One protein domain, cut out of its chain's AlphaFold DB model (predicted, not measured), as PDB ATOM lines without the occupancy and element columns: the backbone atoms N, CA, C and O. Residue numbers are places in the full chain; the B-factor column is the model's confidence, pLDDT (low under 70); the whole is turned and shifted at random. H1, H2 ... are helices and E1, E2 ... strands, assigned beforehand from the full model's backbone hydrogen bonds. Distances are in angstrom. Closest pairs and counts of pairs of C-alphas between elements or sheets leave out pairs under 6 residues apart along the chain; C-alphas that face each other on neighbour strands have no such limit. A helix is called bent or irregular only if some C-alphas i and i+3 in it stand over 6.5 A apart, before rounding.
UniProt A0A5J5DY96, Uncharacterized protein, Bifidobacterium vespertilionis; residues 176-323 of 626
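AT A GLANCE: This is residues 176 to 323 of the 626 residues of an uncharacterized protein of Bifidobacterium vespertilionis (UniProt A0A5J5DY96). A twisted sheet of five strands has helices over both faces, H1 over one and H2 and H6 over the other, while H3 packs beside H1 near the E1 and E3 part of the sheet. From the E5 edge, H4 leads away from the sheet to H5, H6 brings the chain back over E4, and H7 forms a short tail beyond H6. The printed part has 148 residues with seven named helices and five named strands, in the order E1 H1 E2 H2 E3 H3 E4 E5 H4 H5 H6 H7. The sheet is mixed, in the order E1, E3, E2, E4, E5, and the class is mixed, helices and strands. The whole is compact, with a radius of gyration of the C-alphas of 15.6 A and spans of 45 by 44 by 24 A.

IN THESE COORDINATES: The sheet is made of E1, residues 176 to 179, E3, residues 231 to 235, E2, residues 204 to 207, E4, residues 258 to 262, and E5, residues 274 to 276. E3 and E4 are each 13.5 A long from first to last C-alpha. E1 begins at C-alpha 176, at (-10.190, 47.049, 121.794). H1 is residues 188 to 195, 10.6 A, H2 residues 219 to 226, 10.4 A, and H3 residues 238 to 246, 12.3 A. H4, the longest helix, is residues 277 to 290, 19.6 A, and begins at (-25.253, 54.476, 133.968). H5 is residues 292 to 300, 13.2 A, and is irregular: C-alphas 296 and 299 are 9.8 A apart. H6 is residues 304 to 314, 15.0 A, and H7, residues 318 to 321, ends at (-28.145, 43.930, 99.900).

HOW THE PARTS SIT: The sheet is twisted, its C-alphas lying up to 4.2 A off the best plane. E1 and E3 are parallel, with N 179 and O 234 at 2.8 A. E3 and E2 are parallel, with N 205 and O 231 at 2.8 A. E2 and E4 are antiparallel, with N 206 and O 260 at 2.8 A. E4 and E5 form a hairpin, with N 259 and O 275 at 2.8 A. E2, H2, E3 is a strand-helix-strand unit, two parallel neighbour strands with a helix between, and its crossover is right-handed. E1, H1, E2 is a split unit, with E3 between its strands, also right-handed. H2 is over E3 at a height over the sheet of 9.2 A. H6 is on the same face as H2, over E4 and along the strands. H1 is on the opposite face, over E3 and only just over E2, where 3 of its C-alphas fall. H3 only grazes the sheet and touches H1 at a steep tilt of 59 degrees, closest at the C-alphas of Ala 188 and Leu 244, 4.9 A. H2 and H6 touch at a steep tilt of 42 degrees, closest at the C-alphas of Ile 226 and Arg 310, 5.8 A. H4 only grazes the sheet and touches H6, about perpendicular at 80 degrees, closest at the C-alphas of Arg 284 and Pro 304, 6.4 A. H4, with residues 287 to 288 alone, and H5 only just touch, with 3 pairs of C-alphas within 8 A, and only at the corner; the closest C-alphas are those of Arg 288 and His 294, 6.7 A. H7 touches no helix and is not on the sheet. In H1, H2, H3, H4 and H6 every O i to N i+4 pair is within hydrogen-bond range, in H5 3 of 5 are; H7 is too short for such a pair, and its 1 O i to N i+3 pair is not within range.

THE WHOLE: The C-alphas farthest apart are those of Pro 184 and Thr 295, 45.6 A. The printed part has no cut. The links E2 to H2, H3 to E4 and E4 to E5 are long, with 11 residues each. The mean pLDDT of the printed part is 83.0; it is under 70 at residues 266 to 272, 292, 294 to 296 and 314 to 323.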
ATOM      1  N   VAL A 176      -9.926  46.502 120.456       91.75
ATOM      2  CA  VAL A 176     -10.190  47.049 121.794       91.75
ATOM      3  C   VAL A 176      -9.079  48.033 122.132       91.75
ATOM      4  O   VAL A 176      -7.898  47.726 121.949       91.75
ATOM      5  N   PHE A 177      -9.453  49.233 122.565       87.81
ATOM      6  CA  PHE A 177      -8.528  50.351 122.669       87.81
ATOM      7  C   PHE A 177      -8.780  51.248 123.883       87.81
ATOM      8  O   PHE A 177      -9.860  51.810 124.045       87.81
ATOM      9  N   GLU A 178      -7.739  51.493 124.674       92.06
ATOM     10  CA  GLU A 178      -7.806  52.437 125.790       92.06
ATOM     11  C   GLU A 178      -7.446  53.864 125.359       92.06
ATOM     12  O   GLU A 178      -6.385  54.112 124.777       92.06
ATOM     13  N   ILE A 179      -8.311  54.819 125.694       92.50
ATOM     14  CA  ILE A 179      -8.141  56.249 125.449       92.50
ATOM     15  C   ILE A 179      -7.473  56.881 126.669       92.50
ATOM     16  O   ILE A 179      -8.019  56.864 127.771       92.50
ATOM     17  N   GLY A 180      -6.324  57.516 126.472       86.69
ATOM     18  CA  GLY A 180      -5.563  58.189 127.518       86.69
ATOM     19  C   GLY A 180      -4.089  57.796 127.529       86.69
ATOM     20  O   GLY A 180      -3.544  57.298 126.547       86.69
ATOM     21  N   GLY A 181      -3.424  58.065 128.653       77.81
ATOM     22  CA  GLY A 181      -1.998  57.791 128.828       77.81
ATOM     23  C   GLY A 181      -1.065  58.769 128.100       77.81
ATOM     24  O   GLY A 181      -1.431  59.893 127.758       77.81
ATOM     25  N   THR A 182       0.185  58.343 127.907       75.31
ATOM     26  CA  THR A 182       1.257  59.155 127.303       75.31
ATOM     27  C   THR A 182       1.349  59.017 125.785       75.31
ATOM     28  O   THR A 182       2.084  59.776 125.155       75.31
ATOM     29  N   ASN A 183       0.621  58.067 125.184       81.06
ATOM     30  CA  ASN A 183       0.638  57.839 123.744       81.06
ATOM     31  C   ASN A 183      -0.275  58.857 123.028       81.06
ATOM     32  O   ASN A 183      -1.492  58.818 123.222       81.06
ATOM     33  N   PRO A 184       0.257  59.736 122.156       78.88
ATOM     34  CA  PRO A 184      -0.553  60.715 121.430       78.88
ATOM     35  C   PRO A 184      -1.645  60.087 120.550       78.88
ATOM     36  O   PRO A 184      -2.714  60.681 120.378       78.88
ATOM     37  N   GLU A 185      -1.412  58.872 120.042       81.69
ATOM     38  CA  GLU A 185      -2.390  58.122 119.241       81.69
ATOM     39  C   GLU A 185      -3.603  57.657 120.065       81.69
ATOM     40  O   GLU A 185      -4.618  57.281 119.495       81.69
ATOM     41  N   HIS A 186      -3.523  57.724 121.398       87.00
ATOM     42  CA  HIS A 186      -4.594  57.371 122.335       87.00
ATOM     43  C   HIS A 186      -5.259  58.602 122.953       87.00
ATOM     44  O   HIS A 186      -6.041  58.499 123.892       87.00
ATOM     45  N   SER A 187      -4.980  59.793 122.428       89.50
ATOM     46  CA  SER A 187      -5.579  61.026 122.932       89.50
ATOM     47  C   SER A 187      -7.081  61.127 122.626       89.50
ATOM     48  O   SER A 187      -7.571  60.637 121.607       89.50
ATOM     49  N   ALA A 188      -7.803  61.880 123.462       90.56
ATOM     50  CA  ALA A 188      -9.204  62.234 123.220       90.56
ATOM     51  C   ALA A 188      -9.414  62.891 121.842       90.56
ATOM     52  O   ALA A 188     -10.379  62.592 121.144       90.56
ATOM     53  N   SER A 189      -8.475  63.739 121.403       89.44
ATOM     54  CA  SER A 189      -8.531  64.356 120.072       89.44
ATOM     55  C   SER A 189      -8.459  63.318 118.953       89.44
ATOM     56  O   SER A 189      -9.146  63.471 117.942       89.44
ATOM     57  N   LYS A 190      -7.631  62.275 119.106       89.88
ATOM     58  CA  LYS A 190      -7.532  61.208 118.112       89.88
ATOM     59  C   LYS A 190      -8.813  60.381 118.077       89.88
ATOM     60  O   LYS A 190      -9.343  60.161 116.990       89.88
ATOM     61  N   PHE A 191      -9.357  60.019 119.239       92.19
ATOM     62  CA  PHE A 191     -10.656  59.351 119.336       92.19
ATOM     63  C   PHE A 191     -11.755  60.134 118.601       92.19
ATOM     64  O   PHE A 191     -12.406  59.592 117.708       92.19
ATOM     65  N   TRP A 192     -11.900  61.433 118.882       92.19
ATOM     66  CA  TRP A 192     -12.914  62.252 118.216       92.19
ATOM     67  C   TRP A 192     -12.699  62.346 116.705       92.19
ATOM     68  O   TRP A 192     -13.673  62.274 115.959       92.19
ATOM     69  N   SER A 193     -11.444  62.404 116.240       90.31
ATOM     70  CA  SER A 193     -11.141  62.385 114.803       90.31
ATOM     71  C   SER A 193     -11.610  61.099 114.107       90.31
ATOM     72  O   SER A 193     -12.065  61.171 112.968       90.31
ATOM     73  N   LEU A 194     -11.566  59.949 114.795       88.94
ATOM     74  CA  LEU A 194     -12.088  58.677 114.284       88.94
ATOM     75  C   LEU A 194     -13.620  58.686 114.249       88.94
ATOM     76  O   LEU A 194     -14.218  58.312 113.241       88.94
ATOM     77  N   VAL A 195     -14.264  59.158 115.323       89.31
ATOM     78  CA  VAL A 195     -15.732  59.232 115.415       89.31
ATOM     79  C   VAL A 195     -16.316  60.107 114.303       89.31
ATOM     80  O   VAL A 195     -17.296  59.710 113.668       89.31
ATOM     81  N   THR A 196     -15.691  61.259 114.029       88.25
ATOM     82  CA  THR A 196     -16.158  62.239 113.036       88.25
ATOM     83  C   THR A 196     -15.628  62.012 111.618       88.25
ATOM     84  O   THR A 196     -15.899  62.829 110.739       88.25
ATOM     85  N   ALA A 197     -14.852  60.952 111.371       87.44
ATOM     86  CA  ALA A 197     -14.288  60.687 110.049       87.44
ATOM     87  C   ALA A 197     -15.400  60.466 109.005       87.44
ATOM     88  O   ALA A 197     -16.273  59.609 109.167       87.44
ATOM     89  N   ALA A 198     -15.375  61.256 107.927       83.06
ATOM     90  CA  ALA A 198     -16.433  61.277 106.913       83.06
ATOM     91  C   ALA A 198     -16.549  59.960 106.126       83.06
ATOM     92  O   ALA A 198     -17.626  59.601 105.661       83.06
ATOM     93  N   ASP A 199     -15.440  59.238 106.003       82.19
ATOM     94  CA  ASP A 199     -15.268  57.988 105.265       82.19
ATOM     95  C   ASP A 199     -15.289  56.743 106.169       82.19
ATOM     96  O   ASP A 199     -15.009  55.633 105.712       82.19
ATOM     97  N   ARG A 200     -15.642  56.892 107.455       85.12
ATOM     98  CA  ARG A 200     -15.690  55.768 108.398       85.12
ATOM     99  C   ARG A 200     -16.771  54.758 108.015       85.12
ATOM    100  O   ARG A 200     -17.966  55.047 108.056       85.12
ATOM    101  N   THR A 201     -16.335  53.530 107.750       79.25
ATOM    102  CA  THR A 201     -17.188  52.400 107.343       79.25
ATOM    103  C   THR A 201     -17.518  51.415 108.468       79.25
ATOM    104  O   THR A 201     -18.299  50.491 108.248       79.25
ATOM    105  N   TYR A 202     -16.968  51.610 109.671       82.12
ATOM    106  CA  TYR A 202     -17.128  50.717 110.823       82.12
ATOM    107  C   TYR A 202     -17.708  51.461 112.038       82.12
ATOM    108  O   TYR A 202     -17.410  52.643 112.220       82.12
ATOM    109  N   PRO A 203     -18.543  50.819 112.870       88.00
ATOM    110  CA  PRO A 203     -19.047  51.400 114.111       88.00
ATOM    111  C   PRO A 203     -17.957  51.499 115.190       88.00
ATOM    112  O   PRO A 203     -17.022  50.699 115.229       88.00
ATOM    113  N   ILE A 204     -18.110  52.476 116.084       90.88
ATOM    114  CA  ILE A 204     -17.281  52.633 117.286       90.88
ATOM    115  C   ILE A 204     -18.199  52.523 118.502       90.88
ATOM    116  O   ILE A 204     -19.244  53.175 118.524       90.88
ATOM    117  N   VAL A 205     -17.821  51.723 119.496       93.56
ATOM    118  CA  VAL A 205     -18.519  51.627 120.781       93.56
ATOM    119  C   VAL A 205     -17.611  52.194 121.864       93.56
ATOM    120  O   VAL A 205     -16.543  51.650 122.122       93.56
ATOM    121  N   TYR A 206     -18.024  53.298 122.475       95.06
ATOM    122  CA  TYR A 206     -17.360  53.865 123.641       95.06
ATOM    123  C   TYR A 206     -17.993  53.315 124.918       95.06
ATOM    124  O   TYR A 206     -19.212  53.390 125.074       95.06
ATOM    125  N   VAL A 207     -17.169  52.791 125.818       95.81
ATOM    126  CA  VAL A 207     -17.548  52.309 127.148       95.81
ATOM    127  C   VAL A 207     -16.905  53.234 128.174       95.81
ATOM    128  O   VAL A 207     -15.698  53.178 128.389       95.81
ATOM    129  N   GLY A 208     -17.701  54.122 128.761       93.75
ATOM    130  CA  GLY A 208     -17.294  55.001 129.850       93.75
ATOM    131  C   GLY A 208     -17.272  54.293 131.200       93.75
ATOM    132  O   GLY A 208     -17.487  53.080 131.295       93.75
ATOM    133  N   THR A 209     -17.006  55.060 132.256       91.25
ATOM    134  CA  THR A 209     -17.122  54.532 133.623       91.25
ATOM    135  C   THR A 209     -18.581  54.453 134.075       91.25
ATOM    136  O   THR A 209     -19.476  54.903 133.377       91.25
ATOM    137  N   ASP A 210     -18.859  53.867 135.225       85.69
ATOM    138  CA  ASP A 210     -20.103  54.025 135.958       85.69
ATOM    139  C   ASP A 210     -19.924  55.084 137.062       85.69
ATOM    140  O   ASP A 210     -18.870  55.714 137.209       85.69
ATOM    141  N   TRP A 211     -20.954  55.277 137.884       79.06
ATOM    142  CA  TRP A 211     -20.920  56.216 139.010       79.06
ATOM    143  C   TRP A 211     -19.903  55.847 140.102       79.06
ATOM    144  O   TRP A 211     -19.574  56.675 140.953       79.06
ATOM    145  N   THR A 212     -19.421  54.605 140.104       83.31
ATOM    146  CA  THR A 212     -18.436  54.087 141.058       83.31
ATOM    147  C   THR A 212     -17.000  54.184 140.536       83.31
ATOM    148  O   THR A 212     -16.054  54.007 141.306       83.31
ATOM    149  N   GLY A 213     -16.828  54.540 139.258       82.38
ATOM    150  CA  GLY A 213     -15.540  54.685 138.585       82.38
ATOM    151  C   GLY A 213     -15.019  53.403 137.929       82.38
ATOM    152  O   GLY A 213     -13.906  53.421 137.404       82.38
ATOM    153  N   TRP A 214     -15.790  52.311 137.939       88.31
ATOM    154  CA  TRP A 214     -15.503  51.105 137.151       88.31
ATOM    155  C   TRP A 214     -16.027  51.268 135.729       88.31
ATOM    156  O   TRP A 214     -16.814  52.165 135.475       88.31
ATOM    157  N   LEU A 215     -15.599  50.444 134.773       92.38
ATOM    158  CA  LEU A 215     -16.170  50.495 133.424       92.38
ATOM    159  C   LEU A 215     -17.633  50.042 133.447       92.38
ATOM    160  O   LEU A 215     -17.957  49.031 134.065       92.38
ATOM    161  N   ALA A 216     -18.504  50.769 132.739       91.94
ATOM    162  CA  ALA A 216     -19.939  50.483 132.712       91.94
ATOM    163  C   ALA A 216     -20.261  49.098 132.116       91.94
ATOM    164  O   ALA A 216     -21.263  48.485 132.480       91.94
ATOM    165  N   LEU A 217     -19.402  48.602 131.218       93.06
ATOM    166  CA  LEU A 217     -19.441  47.262 130.626       93.06
ATOM    167  C   LEU A 217     -18.022  46.681 130.592       93.06
ATOM    168  O   LEU A 217     -17.061  47.438 130.467       93.06
ATOM    169  N   ASP A 218     -17.890  45.353 130.628       92.44
ATOM    170  CA  ASP A 218     -16.617  44.678 130.354       92.44
ATOM    171  C   ASP A 218     -16.288  44.791 128.843       92.44
ATOM    172  O   ASP A 218     -17.016  44.228 128.011       92.44
ATOM    173  N   PRO A 219     -15.207  45.502 128.447       93.69
ATOM    174  CA  PRO A 219     -14.821  45.629 127.043       93.69
ATOM    175  C   PRO A 219     -14.478  44.291 126.382       93.69
ATOM    176  O   PRO A 219     -14.742  44.122 125.191       93.69
ATOM    177  N   ASP A 220     -13.920  43.333 127.128       91.00
ATOM    178  CA  ASP A 220     -13.553  42.019 126.602       91.00
ATOM    179  C   ASP A 220     -14.791  41.147 126.386       91.00
ATOM    180  O   ASP A 220     -14.881  40.436 125.380       91.00
ATOM    181  N   GLU A 221     -15.773  41.210 127.288       90.75
ATOM    182  CA  GLU A 221     -17.069  40.550 127.096       90.75
ATOM    183  C   GLU A 221     -17.806  41.121 125.882       90.75
ATOM    184  O   GLU A 221     -18.266  40.367 125.018       90.75
ATOM    185  N   LEU A 222     -17.831  42.451 125.754       91.69
ATOM    186  CA  LEU A 222     -18.408  43.119 124.594       91.69
ATOM    187  C   LEU A 222     -17.688  42.702 123.305       91.69
ATOM    188  O   LEU A 222     -18.341  42.358 122.316       91.69
ATOM    189  N   ASN A 223     -16.352  42.661 123.313       91.25
ATOM    190  CA  ASN A 223     -15.561  42.220 122.167       91.25
ATOM    191  C   ASN A 223     -15.888  40.768 121.791       91.25
ATOM    192  O   ASN A 223     -16.147  40.484 120.622       91.25
ATOM    193  N   ARG A 224     -16.008  39.856 122.767       89.38
ATOM    194  CA  ARG A 224     -16.418  38.459 122.523       89.38
ATOM    195  C   ARG A 224     -17.800  38.327 121.875       89.38
ATOM    196  O   ARG A 224     -18.067  37.310 121.227       89.38
ATOM    197  N   ALA A 225     -18.659  39.335 122.023       88.25
ATOM    198  CA  ALA A 225     -19.993  39.370 121.444       88.25
ATOM    199  C   ALA A 225     -20.052  40.023 120.052       88.25
ATOM    200  O   ALA A 225     -20.908  39.631 119.257       88.25
ATOM    201  N   ILE A 226     -19.194  40.997 119.724       88.00
ATOM    202  CA  ILE A 226     -19.331  41.780 118.474       88.00
ATOM    203  C   ILE A 226     -18.112  41.747 117.548       88.00
ATOM    204  O   ILE A 226     -18.221  42.215 116.413       88.00
ATOM    205  N   PHE A 227     -16.976  41.204 117.984       89.94
ATOM    206  CA  PHE A 227     -15.747  41.124 117.194       89.94
ATOM    207  C   PHE A 227     -15.976  40.466 115.827       89.94
ATOM    208  O   PHE A 227     -16.653  39.446 115.788       89.94
ATOM    209  N   PRO A 228     -15.384  40.950 114.717       88.75
ATOM    210  CA  PRO A 228     -14.557  42.149 114.574       88.75
ATOM    211  C   PRO A 228     -15.368  43.376 114.107       88.75
ATOM    212  O   PRO A 228     -14.831  44.259 113.451       88.75
ATOM    213  N   ASN A 229     -16.680  43.434 114.353       84.38
ATOM    214  CA  ASN A 229     -17.559  44.401 113.684       84.38
ATOM    215  C   ASN A 229     -17.483  45.829 114.200       84.38
ATOM    216  O   ASN A 229     -18.058  46.704 113.560       84.38
ATOM    217  N   ALA A 230     -16.847  46.075 115.339       88.31
ATOM    218  CA  ALA A 230     -16.750  47.402 115.920       88.31
ATOM    219  C   ALA A 230     -15.376  47.621 116.536       88.31
ATOM    220  O   ALA A 230     -14.738  46.680 117.005       88.31
ATOM    221  N   LEU A 231     -14.962  48.884 116.559       91.12
ATOM    222  CA  LEU A 231     -13.873  49.337 117.412       91.12
ATOM    223  C   LEU A 231     -14.455  49.659 118.791       91.12
ATOM    224  O   LEU A 231     -15.349  50.498 118.896       91.12
ATOM    225  N   ILE A 232     -13.962  49.000 119.830       94.00
ATOM    226  CA  ILE A 232     -14.346  49.243 121.220       94.00
ATOM    227  C   ILE A 232     -13.309  50.170 121.837       94.00
ATOM    228  O   ILE A 232     -12.106  49.932 121.726       94.00
ATOM    229  N   CYS A 233     -13.770  51.242 122.472       94.44
ATOM    230  CA  CYS A 233     -12.905  52.181 123.161       94.44
ATOM    231  C   CYS A 233     -13.366  52.412 124.595       94.44
ATOM    232  O   CYS A 233     -14.551  52.623 124.827       94.44
ATOM    233  N   ASN A 234     -12.434  52.456 125.539       95.06
ATOM    234  CA  ASN A 234     -12.710  52.772 126.941       95.06
ATOM    235  C   ASN A 234     -11.681  53.780 127.474       95.06
ATOM    236  O   ASN A 234     -10.573  53.848 126.943       95.06
ATOM    237  N   PRO A 235     -12.003  54.608 128.479       94.06
ATOM    238  CA  PRO A 235     -11.016  55.487 129.088       94.06
ATOM    239  C   PRO A 235      -9.995  54.663 129.885       94.06
ATOM    240  O   PRO A 235     -10.355  53.693 130.548       94.06
ATOM    241  N   ALA A 236      -8.725  55.069 129.841       90.94
ATOM    242  CA  ALA A 236      -7.655  54.467 130.642       90.94
ATOM    243  C   ALA A 236      -7.781  54.822 132.136       90.94
ATOM    244  O   ALA A 236      -7.351  54.072 133.007       90.94
ATOM    245  N   ASP A 237      -8.342  55.998 132.426       87.88
ATOM    246  CA  ASP A 237      -8.582  56.508 133.772       87.88
ATOM    247  C   ASP A 237      -9.690  57.582 133.761       87.88
ATOM    248  O   ASP A 237     -10.102  58.084 132.709       87.88
ATOM    249  N   ALA A 238     -10.163  57.965 134.949       86.81
ATOM    250  CA  ALA A 238     -11.210  58.976 135.111       86.81
ATOM    251  C   ALA A 238     -10.814  60.363 134.555       86.81
ATOM    252  O   ALA A 238     -11.672  61.135 134.116       86.81
ATOM    253  N   ASP A 239      -9.519  60.697 134.538       87.94
ATOM    254  CA  ASP A 239      -9.043  61.954 133.958       87.94
ATOM    255  C   ASP A 239      -9.095  61.919 132.424       87.94
ATOM    256  O   ASP A 239      -9.369  62.939 131.786       87.94
ATOM    257  N   ALA A 240      -8.846  60.763 131.812       90.31
ATOM    258  CA  ALA A 240      -8.962  60.541 130.381       90.31
ATOM    259  C   ALA A 240     -10.414  60.647 129.925       90.31
ATOM    260  O   ALA A 240     -10.674  61.338 128.938       90.31
ATOM    261  N   GLU A 241     -11.350  60.069 130.679       91.50
ATOM    262  CA  GLU A 241     -12.781  60.249 130.440       91.50
ATOM    263  C   GLU A 241     -13.186  61.721 130.554       91.50
ATOM    264  O   GLU A 241     -13.783  62.272 129.629       91.50
ATOM    265  N   ARG A 242     -12.785  62.410 131.631       90.38
ATOM    266  CA  ARG A 242     -13.070  63.844 131.797       90.38
ATOM    267  C   ARG A 242     -12.550  64.662 130.614       90.38
ATOM    268  O   ARG A 242     -13.261  65.527 130.108       90.38
ATOM    269  N   ARG A 243     -11.315  64.404 130.164       90.69
ATOM    270  CA  ARG A 243     -10.740  65.068 128.981       90.69
ATOM    271  C   ARG A 243     -11.570  64.784 127.733       90.69
ATOM    272  O   ARG A 243     -11.855  65.721 126.996       90.69
ATOM    273  N   LEU A 244     -11.968  63.531 127.519       92.69
ATOM    274  CA  LEU A 244     -12.785  63.122 126.381       92.69
ATOM    275  C   LEU A 244     -14.120  63.869 126.343       92.69
ATOM    276  O   LEU A 244     -14.441  64.446 125.303       92.69
ATOM    277  N   MET A 245     -14.825  63.931 127.474       91.56
ATOM    278  CA  MET A 245     -16.117  64.615 127.592       91.56
ATOM    279  C   MET A 245     -15.987  66.130 127.386       91.56
ATOM    280  O   MET A 245     -16.788  66.737 126.681       91.56
ATOM    281  N   VAL A 246     -14.942  66.762 127.933       91.12
ATOM    282  CA  VAL A 246     -14.720  68.215 127.777       91.12
ATOM    283  C   VAL A 246     -14.351  68.598 126.339       91.12
ATOM    284  O   VAL A 246     -14.667  69.704 125.902       91.12
ATOM    285  N   THR A 247     -13.699  67.711 125.582       90.75
ATOM    286  CA  THR A 247     -13.324  67.963 124.179       90.75
ATOM    287  C   THR A 247     -14.346  67.440 123.166       90.75
ATOM    288  O   THR A 247     -14.032  67.366 121.978       90.75
ATOM    289  N   GLN A 248     -15.539  67.040 123.610       91.12
ATOM    290  CA  GLN A 248     -16.581  66.492 122.745       91.12
ATOM    291  C   GLN A 248     -17.017  67.506 121.666       91.12
ATOM    292  O   GLN A 248     -17.354  68.650 121.984       91.12
ATOM    293  N   PRO A 249     -17.059  67.111 120.378       88.56
ATOM    294  CA  PRO A 249     -17.603  67.956 119.320       88.56
ATOM    295  C   PRO A 249     -19.096  68.244 119.532       88.56
ATOM    296  O   PRO A 249     -19.875  67.331 119.784       88.56
ATOM    297  N   ALA A 250     -19.528  69.492 119.322       82.88
ATOM    298  CA  ALA A 250     -20.915  69.919 119.567       82.88
ATOM    299  C   ALA A 250     -21.984  69.165 118.744       82.88
ATOM    300  O   ALA A 250     -23.145  69.115 119.136       82.88
ATOM    301  N   ALA A 251     -21.603  68.600 117.595       81.19
ATOM    302  CA  ALA A 251     -22.496  67.842 116.715       81.19
ATOM    303  C   ALA A 251     -22.603  66.350 117.079       81.19
ATOM    304  O   ALA A 251     -23.348  65.614 116.435       81.19
ATOM    305  N   VAL A 252     -21.843  65.890 118.075       84.00
ATOM    306  CA  VAL A 252     -21.791  64.491 118.501       84.00
ATOM    307  C   VAL A 252     -22.336  64.409 119.917       84.00
ATOM    308  O   VAL A 252     -21.986  65.232 120.756       84.00
ATOM    309  N   ARG A 253     -23.183  63.417 120.193       85.56
ATOM    310  CA  ARG A 253     -23.639  63.095 121.548       85.56
ATOM    311  C   ARG A 253     -22.904  61.851 122.037       85.56
ATOM    312  O   ARG A 253     -22.887  60.844 121.335       85.56
ATOM    313  N   CYS A 254     -22.316  61.945 123.221       88.88
ATOM    314  CA  CYS A 254     -21.677  60.853 123.937       88.88
ATOM    315  C   CYS A 254     -22.190  60.873 125.370       88.88
ATOM    316  O   CYS A 254     -22.290  61.943 125.970       88.88
ATOM    317  N   GLU A 255     -22.541  59.705 125.882       88.94
ATOM    318  CA  GLU A 255     -22.988  59.536 127.255       88.94
ATOM    319  C   GLU A 255     -21.778  59.532 128.183       88.94
ATOM    320  O   GLU A 255     -20.795  58.818 127.956       88.94
ATOM    321  N   TRP A 256     -21.853  60.364 129.216       86.81
ATOM    322  CA  TRP A 256     -20.907  60.334 130.317       86.81
ATOM    323  C   TRP A 256     -21.392  59.314 131.337       86.81
ATOM    324  O   TRP A 256     -22.583  59.252 131.625       86.81
ATOM    325  N   HIS A 257     -20.467  58.528 131.873       87.25
ATOM    326  CA  HIS A 257     -20.755  57.454 132.804       87.25
ATOM    327  C   HIS A 257     -21.697  56.387 132.221       87.25
ATOM    328  O   HIS A 257     -22.720  56.066 132.814       87.25
ATOM    329  N   GLY A 258     -21.405  55.886 131.018       91.31
ATOM    330  CA  GLY A 258     -22.281  54.948 130.321       91.31
ATOM    331  C   GLY A 258     -21.667  54.397 129.039       91.31
ATOM    332  O   GLY A 258     -20.450  54.362 128.882       91.31
ATOM    333  N   VAL A 259     -22.505  53.977 128.096       93.94
ATOM    334  CA  VAL A 259     -22.089  53.432 126.797       93.94
ATOM    335  C   VAL A 259     -22.606  54.298 125.654       93.94
ATOM    336  O   VAL A 259     -23.711  54.828 125.710       93.94
ATOM    337  N   SER A 260     -21.824  54.450 124.585       92.69
ATOM    338  CA  SER A 260     -22.230  55.163 123.369       92.69
ATOM    339  C   SER A 260     -21.833  54.409 122.107       92.69
ATOM    340  O   SER A 260     -20.702  53.955 121.969       92.69
ATOM    341  N   VAL A 261     -22.757  54.310 121.155       91.19
ATOM    342  CA  VAL A 261     -22.569  53.662 119.858       91.19
ATOM    343  C   VAL A 261     -22.578  54.719 118.761       91.19
ATOM    344  O   VAL A 261     -23.580  55.391 118.511       91.19
ATOM    345  N   PHE A 262     -21.461  54.824 118.050       88.44
ATOM    346  CA  PHE A 262     -21.301  55.700 116.899       88.44
ATOM    347  C   PHE A 262     -21.419  54.875 115.609       88.44
ATOM    348  O   PHE A 262     -20.465  54.173 115.246       88.44
ATOM    349  N   PRO A 263     -22.547  54.938 114.875       83.00
ATOM    350  CA  PRO A 263     -22.723  54.182 113.633       83.00
ATOM    351  C   PRO A 263     -21.779  54.693 112.529       83.00
ATOM    352  O   PRO A 263     -21.287  55.818 112.641       83.00
ATOM    353  N   PRO A 264     -21.516  53.912 111.463       80.75
ATOM    354  CA  PRO A 264     -20.744  54.374 110.306       80.75
ATOM    355  C   PRO A 264     -21.296  55.676 109.709       80.75
ATOM    356  O   PRO A 264     -22.507  55.917 109.723       80.75
ATOM    357  N   THR A 265     -20.418  56.509 109.152       73.06
ATOM    358  CA  THR A 265     -20.800  57.833 108.650       73.06
ATOM    359  C   THR A 265     -21.705  57.718 107.416       73.06
ATOM    360  O   THR A 265     -21.479  56.891 106.537       73.06
ATOM    361  N   GLY A 266     -22.767  58.531 107.355       63.44
ATOM    362  CA  GLY A 266     -23.739  58.524 106.251       63.44
ATOM    363  C   GLY A 266     -24.885  57.509 106.381       63.44
ATOM    364  O   GLY A 266     -25.747  57.467 105.504       63.44
ATOM    365  N   LYS A 267     -24.941  56.721 107.465       61.00
ATOM    366  CA  LYS A 267     -26.096  55.867 107.794       61.00
ATOM    367  C   LYS A 267     -27.096  56.602 108.704       61.00
ATOM    368  O   LYS A 267     -26.678  57.465 109.477       61.00
ATOM    369  N   PRO A 268     -28.412  56.311 108.608       50.81
ATOM    370  CA  PRO A 268     -29.411  56.943 109.464       50.81
ATOM    371  C   PRO A 268     -29.100  56.700 110.946       50.81
ATOM    372  O   PRO A 268     -28.640  55.628 111.333       50.81
ATOM    373  N   ILE A 269     -29.345  57.733 111.752       53.84
ATOM    374  CA  ILE A 269     -29.081  57.774 113.194       53.84
ATOM    375  C   ILE A 269     -29.824  56.619 113.884       53.84
ATOM    376  O   ILE A 269     -31.031  56.456 113.694       53.84
ATOM    377  N   VAL A 270     -29.114  55.830 114.699       53.41
ATOM    378  CA  VAL A 270     -29.752  54.902 115.646       53.41
ATOM    379  C   VAL A 270     -30.566  55.753 116.621       53.41
ATOM    380  O   VAL A 270     -30.014  56.684 117.203       53.41
ATOM    381  N   ARG A 271     -31.875  55.484 116.761       57.34
ATOM    382  CA  ARG A 271     -32.801  56.315 117.563       57.34
ATOM    383  C   ARG A 271     -32.287  56.584 118.984       57.34
ATOM    384  O   ARG A 271     -32.503  57.678 119.494       57.34
ATOM    385  N   GLU A 272     -31.587  55.612 119.561       65.88
ATOM    386  CA  GLU A 272     -30.845  55.710 120.817       65.88
ATOM    387  C   GLU A 272     -29.375  55.372 120.538       65.88
ATOM    388  O   GLU A 272     -29.056  54.292 120.044       65.88
ATOM    389  N   ASN A 273     -28.472  56.318 120.798       77.88
ATOM    390  CA  ASN A 273     -27.042  56.203 120.507       77.88
ATOM    391  C   ASN A 273     -26.221  55.715 121.712       77.88
ATOM    392  O   ASN A 273     -24.999  55.834 121.684       77.88
ATOM    393  N   GLY A 274     -26.860  55.209 122.768       85.06
ATOM    394  CA  GLY A 274     -26.197  54.845 124.015       85.06
ATOM    395  C   GLY A 274     -27.142  54.801 125.212       85.06
ATOM    396  O   GLY A 274     -28.326  55.101 125.077       85.06
ATOM    397  N   PHE A 275     -26.583  54.448 126.368       90.56
ATOM    398  CA  PHE A 275     -27.254  54.429 127.669       90.56
ATOM    399  C   PHE A 275     -26.332  55.072 128.703       90.56
ATOM    400  O   PHE A 275     -25.138  54.772 128.718       90.56
ATOM    401  N   ASP A 276     -26.872  55.941 129.554       89.81
ATOM    402  CA  ASP A 276     -26.173  56.387 130.760       89.81
ATOM    403  C   ASP A 276     -26.175  55.278 131.833       89.81
ATOM    404  O   ASP A 276     -26.820  54.236 131.679       89.81
ATOM    405  N   GLY A 277     -25.420  55.475 132.912       86.62
ATOM    406  CA  GLY A 277     -25.253  54.476 133.968       86.62
ATOM    407  C   GLY A 277     -26.560  54.108 134.670       86.62
ATOM    408  O   GLY A 277     -26.774  52.940 134.986       86.62
ATOM    409  N   ASP A 278     -27.465  55.073 134.854       87.94
ATOM    410  CA  ASP A 278     -28.772  54.833 135.477       87.94
ATOM    411  C   ASP A 278     -29.663  53.962 134.583       87.94
ATOM    412  O   ASP A 278     -30.320  53.032 135.060       87.94
ATOM    413  N   ALA A 279     -29.658  54.216 133.272       90.31
ATOM    414  CA  ALA A 279     -30.357  53.385 132.304       90.31
ATOM    415  C   ALA A 279     -29.774  51.966 132.247       90.31
ATOM    416  O   ALA A 279     -30.542  51.006 132.196       90.31
ATOM    417  N   ILE A 280     -28.444  51.812 132.296       91.19
ATOM    418  CA  ILE A 280     -27.781  50.496 132.315       91.19
ATOM    419  C   ILE A 280     -28.225  49.679 133.533       91.19
ATOM    420  O   ILE A 280     -28.652  48.534 133.373       91.19
ATOM    421  N   GLU A 281     -28.183  50.256 134.736       89.69
ATOM    422  CA  GLU A 281     -28.631  49.563 135.952       89.69
ATOM    423  C   GLU A 281     -30.124  49.229 135.895       89.69
ATOM    424  O   GLU A 281     -30.516  48.096 136.173       89.69
ATOM    425  N   SER A 282     -30.962  50.154 135.415       89.94
ATOM    426  CA  SER A 282     -32.391  49.882 135.234       89.94
ATOM    427  C   SER A 282     -32.657  48.737 134.248       89.94
ATOM    428  O   SER A 282     -33.613  47.983 134.443       89.94
ATOM    429  N   ILE A 283     -31.853  48.601 133.187       89.88
ATOM    430  CA  ILE A 283     -31.952  47.490 132.231       89.88
ATOM    431  C   ILE A 283     -31.556  46.176 132.908       89.88
ATOM    432  O   ILE A 283     -32.268  45.182 132.755       89.88
ATOM    433  N   ARG A 284     -30.453  46.165 133.667       89.50
ATOM    434  CA  ARG A 284     -29.975  44.986 134.407       89.50
ATOM    435  C   ARG A 284     -30.999  44.505 135.428       89.50
ATOM    436  O   ARG A 284     -31.291  43.314 135.473       89.50
ATOM    437  N   ASP A 285     -31.572  45.415 136.208       87.75
ATOM    438  CA  ASP A 285     -32.588  45.075 137.205       87.75
ATOM    439  C   ASP A 285     -33.863  44.542 136.549       87.75
ATOM    440  O   ASP A 285     -34.390  43.507 136.962       87.75
ATOM    441  N   ASN A 286     -34.306  45.167 135.456       86.56
ATOM    442  CA  ASN A 286     -35.451  44.668 134.705       86.56
ATOM    443  C   ASN A 286     -35.191  43.284 134.079       86.56
ATOM    444  O   ASN A 286     -36.094  42.449 134.075       86.56
ATOM    445  N   ASP A 287     -33.987  42.999 133.570       84.50
ATOM    446  CA  ASP A 287     -33.654  41.668 133.039       84.50
ATOM    447  C   ASP A 287     -33.572  40.605 134.150       84.50
ATOM    448  O   ASP A 287     -34.055  39.487 133.976       84.50
ATOM    449  N   ARG A 288     -33.071  40.957 135.341       81.69
ATOM    450  CA  ARG A 288     -33.089  40.057 136.509       81.69
ATOM    451  C   ARG A 288     -34.510  39.708 136.956       81.69
ATOM    452  O   ARG A 288     -34.771  38.563 137.320       81.69
ATOM    453  N   GLU A 289     -35.418  40.682 136.957       79.88
ATOM    454  CA  GLU A 289     -36.793  40.496 137.439       79.88
ATOM    455  C   GLU A 289     -37.740  39.901 136.386       79.88
ATOM    456  O   GLU A 289     -38.615  39.099 136.717       79.88
ATOM    457  N   GLN A 290     -37.601  40.320 135.126       75.06
ATOM    458  CA  GLN A 290     -38.573  40.074 134.051       75.06
ATOM    459  C   GLN A 290     -37.929  39.557 132.755       75.06
ATOM    460  O   GLN A 290     -38.633  39.270 131.782       75.06
ATOM    461  N   GLY A 291     -36.602  39.445 132.715       70.25
ATOM    462  CA  GLY A 291     -35.840  39.090 131.531       70.25
ATOM    463  C   GLY A 291     -36.044  37.647 131.101       70.25
ATOM    464  O   GLY A 291     -35.870  36.682 131.854       70.25
ATOM    465  N   VAL A 292     -36.363  37.486 129.820       67.31
ATOM    466  CA  VAL A 292     -36.427  36.164 129.196       67.31
ATOM    467  C   VAL A 292     -35.013  35.581 129.076       67.31
ATOM    468  O   VAL A 292     -34.862  34.370 129.172       67.31
ATOM    469  N   SER A 293     -33.975  36.416 128.940       71.06
ATOM    470  CA  SER A 293     -32.580  35.987 128.772       71.06
ATOM    471  C   SER A 293     -32.054  35.192 129.963       71.06
ATOM    472  O   SER A 293     -31.581  34.076 129.764       71.06
ATOM    473  N   HIS A 294     -32.251  35.673 131.195       68.56
ATOM    474  CA  HIS A 294     -31.869  34.925 132.398       68.56
ATOM    475  C   HIS A 294     -32.604  33.575 132.506       68.56
ATOM    476  O   HIS A 294     -32.035  32.565 132.919       68.56
ATOM    477  N   THR A 295     -33.868  33.519 132.071       68.50
ATOM    478  CA  THR A 295     -34.636  32.261 131.998       68.50
ATOM    479  C   THR A 295     -34.121  31.325 130.894       68.50
ATOM    480  O   THR A 295     -34.219  30.105 131.016       68.50
ATOM    481  N   LEU A 296     -33.594  31.883 129.801       68.69
ATOM    482  CA  LEU A 296     -33.121  31.151 128.625       68.69
ATOM    483  C   LEU A 296     -31.694  30.615 128.780       68.69
ATOM    484  O   LEU A 296     -31.422  29.521 128.283       68.69
ATOM    485  N   TRP A 297     -30.799  31.370 129.421       75.50
ATOM    486  CA  TRP A 297     -29.359  31.087 129.463       75.50
ATOM    487  C   TRP A 297     -28.796  30.893 130.881       75.50
ATOM    488  O   TRP A 297     -27.678  30.404 131.015       75.50
ATOM    489  N   GLY A 298     -29.566  31.168 131.939       75.25
ATOM    490  CA  GLY A 298     -29.158  30.898 133.322       75.25
ATOM    491  C   GLY A 298     -28.015  31.793 133.807       75.25
ATOM    492  O   GLY A 298     -27.961  32.971 133.459       75.25
ATOM    493  N   GLU A 299     -27.103  31.243 134.614       72.31
ATOM    494  CA  GLU A 299     -25.972  31.987 135.206       72.31
ATOM    495  C   GLU A 299     -24.959  32.499 134.166       72.31
ATOM    496  O   GLU A 299     -24.256  33.467 134.432       72.31
ATOM    497  N   ASP A 300     -24.936  31.908 132.966       73.81
ATOM    498  CA  ASP A 300     -24.065  32.311 131.855       73.81
ATOM    499  C   ASP A 300     -24.677  33.433 130.987       73.81
ATOM    500  O   ASP A 300     -24.213  33.697 129.874       73.81
ATOM    501  N   THR A 301     -25.760  34.070 131.446       80.06
ATOM    502  CA  THR A 301     -26.437  35.151 130.714       80.06
ATOM    503  C   THR A 301     -25.498  36.352 130.556       80.06
ATOM    504  O   THR A 301     -25.102  36.928 131.571       80.06
ATOM    505  N   PRO A 302     -25.156  36.761 129.317       84.62
ATOM    506  CA  PRO A 302     -24.355  37.962 129.092       84.62
ATOM    507  C   PRO A 302     -25.078  39.206 129.587       84.62
ATOM    508  O   PRO A 302     -26.311  39.218 129.664       84.62
ATOM    509  N   ASP A 303     -24.328  40.284 129.810       89.19
ATOM    510  CA  ASP A 303     -24.935  41.568 130.154       89.19
ATOM    511  C   ASP A 303     -26.034  41.949 129.125       89.19
ATOM    512  O   ASP A 303     -25.793  41.925 127.906       89.19
ATOM    513  N   PRO A 304     -27.257  42.299 129.567       89.38
ATOM    514  CA  PRO A 304     -28.370  42.591 128.662       89.38
ATOM    515  C   PRO A 304     -28.069  43.749 127.699       89.38
ATOM    516  O   PRO A 304     -28.529  43.736 126.553       89.38
ATOM    517  N   VAL A 305     -27.239  44.714 128.102       90.50
ATOM    518  CA  VAL A 305     -26.793  45.821 127.248       90.50
ATOM    519  C   VAL A 305     -25.868  45.311 126.140       90.50
ATOM    520  O   VAL A 305     -25.994  45.746 124.993       90.50
ATOM    521  N   ILE A 306     -25.000  44.330 126.421       90.69
ATOM    522  CA  ILE A 306     -24.169  43.672 125.396       90.69
ATOM    523  C   ILE A 306     -25.056  42.962 124.366       90.69
ATOM    524  O   ILE A 306     -24.832  43.099 123.160       90.69
ATOM    525  N   VAL A 307     -26.105  42.260 124.811       86.75
ATOM    526  CA  VAL A 307     -27.073  41.598 123.916       86.75
ATOM    527  C   VAL A 307     -27.793  42.623 123.031       86.75
ATOM    528  O   VAL A 307     -27.931  42.412 121.821       86.75
ATOM    529  N   MET A 308     -28.206  43.758 123.602       86.81
ATOM    530  CA  MET A 308     -28.846  44.853 122.865       86.81
ATOM    531  C   MET A 308     -27.911  45.473 121.819       86.81
ATOM    532  O   MET A 308     -28.320  45.637 120.666       86.81
ATOM    533  N   ILE A 309     -26.659  45.775 122.184       87.69
ATOM    534  CA  ILE A 309     -25.651  46.329 121.263       87.69
ATOM    535  C   ILE A 309     -25.357  45.331 120.146       87.69
ATOM    536  O   ILE A 309     -25.364  45.702 118.970       87.69
ATOM    537  N   ARG A 310     -25.153  44.052 120.483       84.44
ATOM    538  CA  ARG A 310     -24.934  43.009 119.481       84.44
ATOM    539  C   ARG A 310     -26.092  42.948 118.498       84.44
ATOM    540  O   ARG A 310     -25.837  42.943 117.299       84.44
ATOM    541  N   ARG A 311     -27.342  42.929 118.973       81.19
ATOM    542  CA  ARG A 311     -28.527  42.927 118.103       81.19
ATOM    543  C   ARG A 311     -28.537  44.149 117.184       81.19
ATOM    544  O   ARG A 311     -28.644  43.993 115.971       81.19
ATOM    545  N   ALA A 312     -28.335  45.344 117.739       79.19
ATOM    546  CA  ALA A 312     -28.328  46.591 116.974       79.19
ATOM    547  C   ALA A 312     -27.262  46.601 115.860       79.19
ATOM    548  O   ALA A 312     -27.524  47.070 114.752       79.19
ATOM    549  N   LEU A 313     -26.074  46.045 116.121       77.81
ATOM    550  CA  LEU A 313     -24.997  45.947 115.129       77.81
ATOM    551  C   LEU A 313     -25.184  44.757 114.159       77.81
ATOM    552  O   LEU A 313     -24.796  44.832 112.989       77.81
ATOM    553  N   ALA A 314     -25.816  43.668 114.606       67.31
ATOM    554  CA  ALA A 314     -26.089  42.471 113.810       67.31
ATOM    555  C   ALA A 314     -27.290  42.620 112.859       67.31
ATOM    556  O   ALA A 314     -27.328  41.942 111.831       67.31
ATOM    557  N   GLU A 315     -28.226  43.532 113.116       63.88
ATOM    558  CA  GLU A 315     -29.444  43.727 112.307       63.88
ATOM    559  C   GLU A 315     -29.280  44.687 111.116       63.88
ATOM    560  O   GLU A 315     -30.207  44.847 110.331       63.88
ATOM    561  N   ASP A 316     -28.101  45.289 110.902       59.94
ATOM    562  CA  ASP A 316     -27.857  46.147 109.727       59.94
ATOM    563  C   ASP A 316     -28.086  45.413 108.376       59.94
ATOM    564  O   ASP A 316     -27.217  44.693 107.865       59.94
ATOM    565  N   VAL A 317     -29.269  45.603 107.790       46.22
ATOM    566  CA  VAL A 317     -29.751  44.945 106.561       46.22
ATOM    567  C   VAL A 317     -28.834  45.216 105.355       46.22
ATOM    568  O   VAL A 317     -28.726  44.385 104.450       46.22
ATOM    569  N   SER A 318     -28.051  46.306 105.384       50.50
ATOM    570  CA  SER A 318     -27.138  46.677 104.288       50.50
ATOM    571  C   SER A 318     -26.026  45.654 104.014       50.50
ATOM    572  O   SER A 318     -25.423  45.674 102.939       50.50
ATOM    573  N   PHE A 319     -25.767  44.731 104.946       55.56
ATOM    574  CA  PHE A 319     -24.781  43.660 104.785       55.56
ATOM    575  C   PHE A 319     -25.145  42.665 103.665       55.56
ATOM    576  O   PHE A 319     -24.256  42.206 102.944       55.56
ATOM    577  N   TYR A 320     -26.437  42.356 103.498       52.62
ATOM    578  CA  TYR A 320     -26.924  41.385 102.510       52.62
ATOM    579  C   TYR A 320     -27.139  42.026 101.130       52.62
ATOM    580  O   TYR A 320     -26.772  41.456 100.105       52.62
ATOM    581  N   GLU A 321     -27.685  43.243 101.115       47.16
ATOM    582  CA  GLU A 321     -28.145  43.930  99.900       47.16
ATOM    583  C   GLU A 321     -27.060  44.808  99.257       47.16
ATOM    584  O   GLU A 321     -26.965  44.893  98.035       47.16
ATOM    585  N   GLY A 322     -26.158  45.397 100.053       50.00
ATOM    586  CA  GLY A 322     -25.122  46.330  99.585       50.00
ATOM    587  C   GLY A 322     -23.875  45.678  98.974       50.00
ATOM    588  O   GLY A 322     -22.839  46.328  98.848       50.00
ATOM    589  N   GLY A 323     -23.919  44.380  98.655       56.94
ATOM    590  CA  GLY A 323     -22.769  43.638  98.124       56.94
ATOM    591  C   GLY A 323     -21.656  43.336  99.139       56.94
ATOM    592  O   GLY A 323     -20.574  42.914  98.724       56.94
TER     593      GLY A 323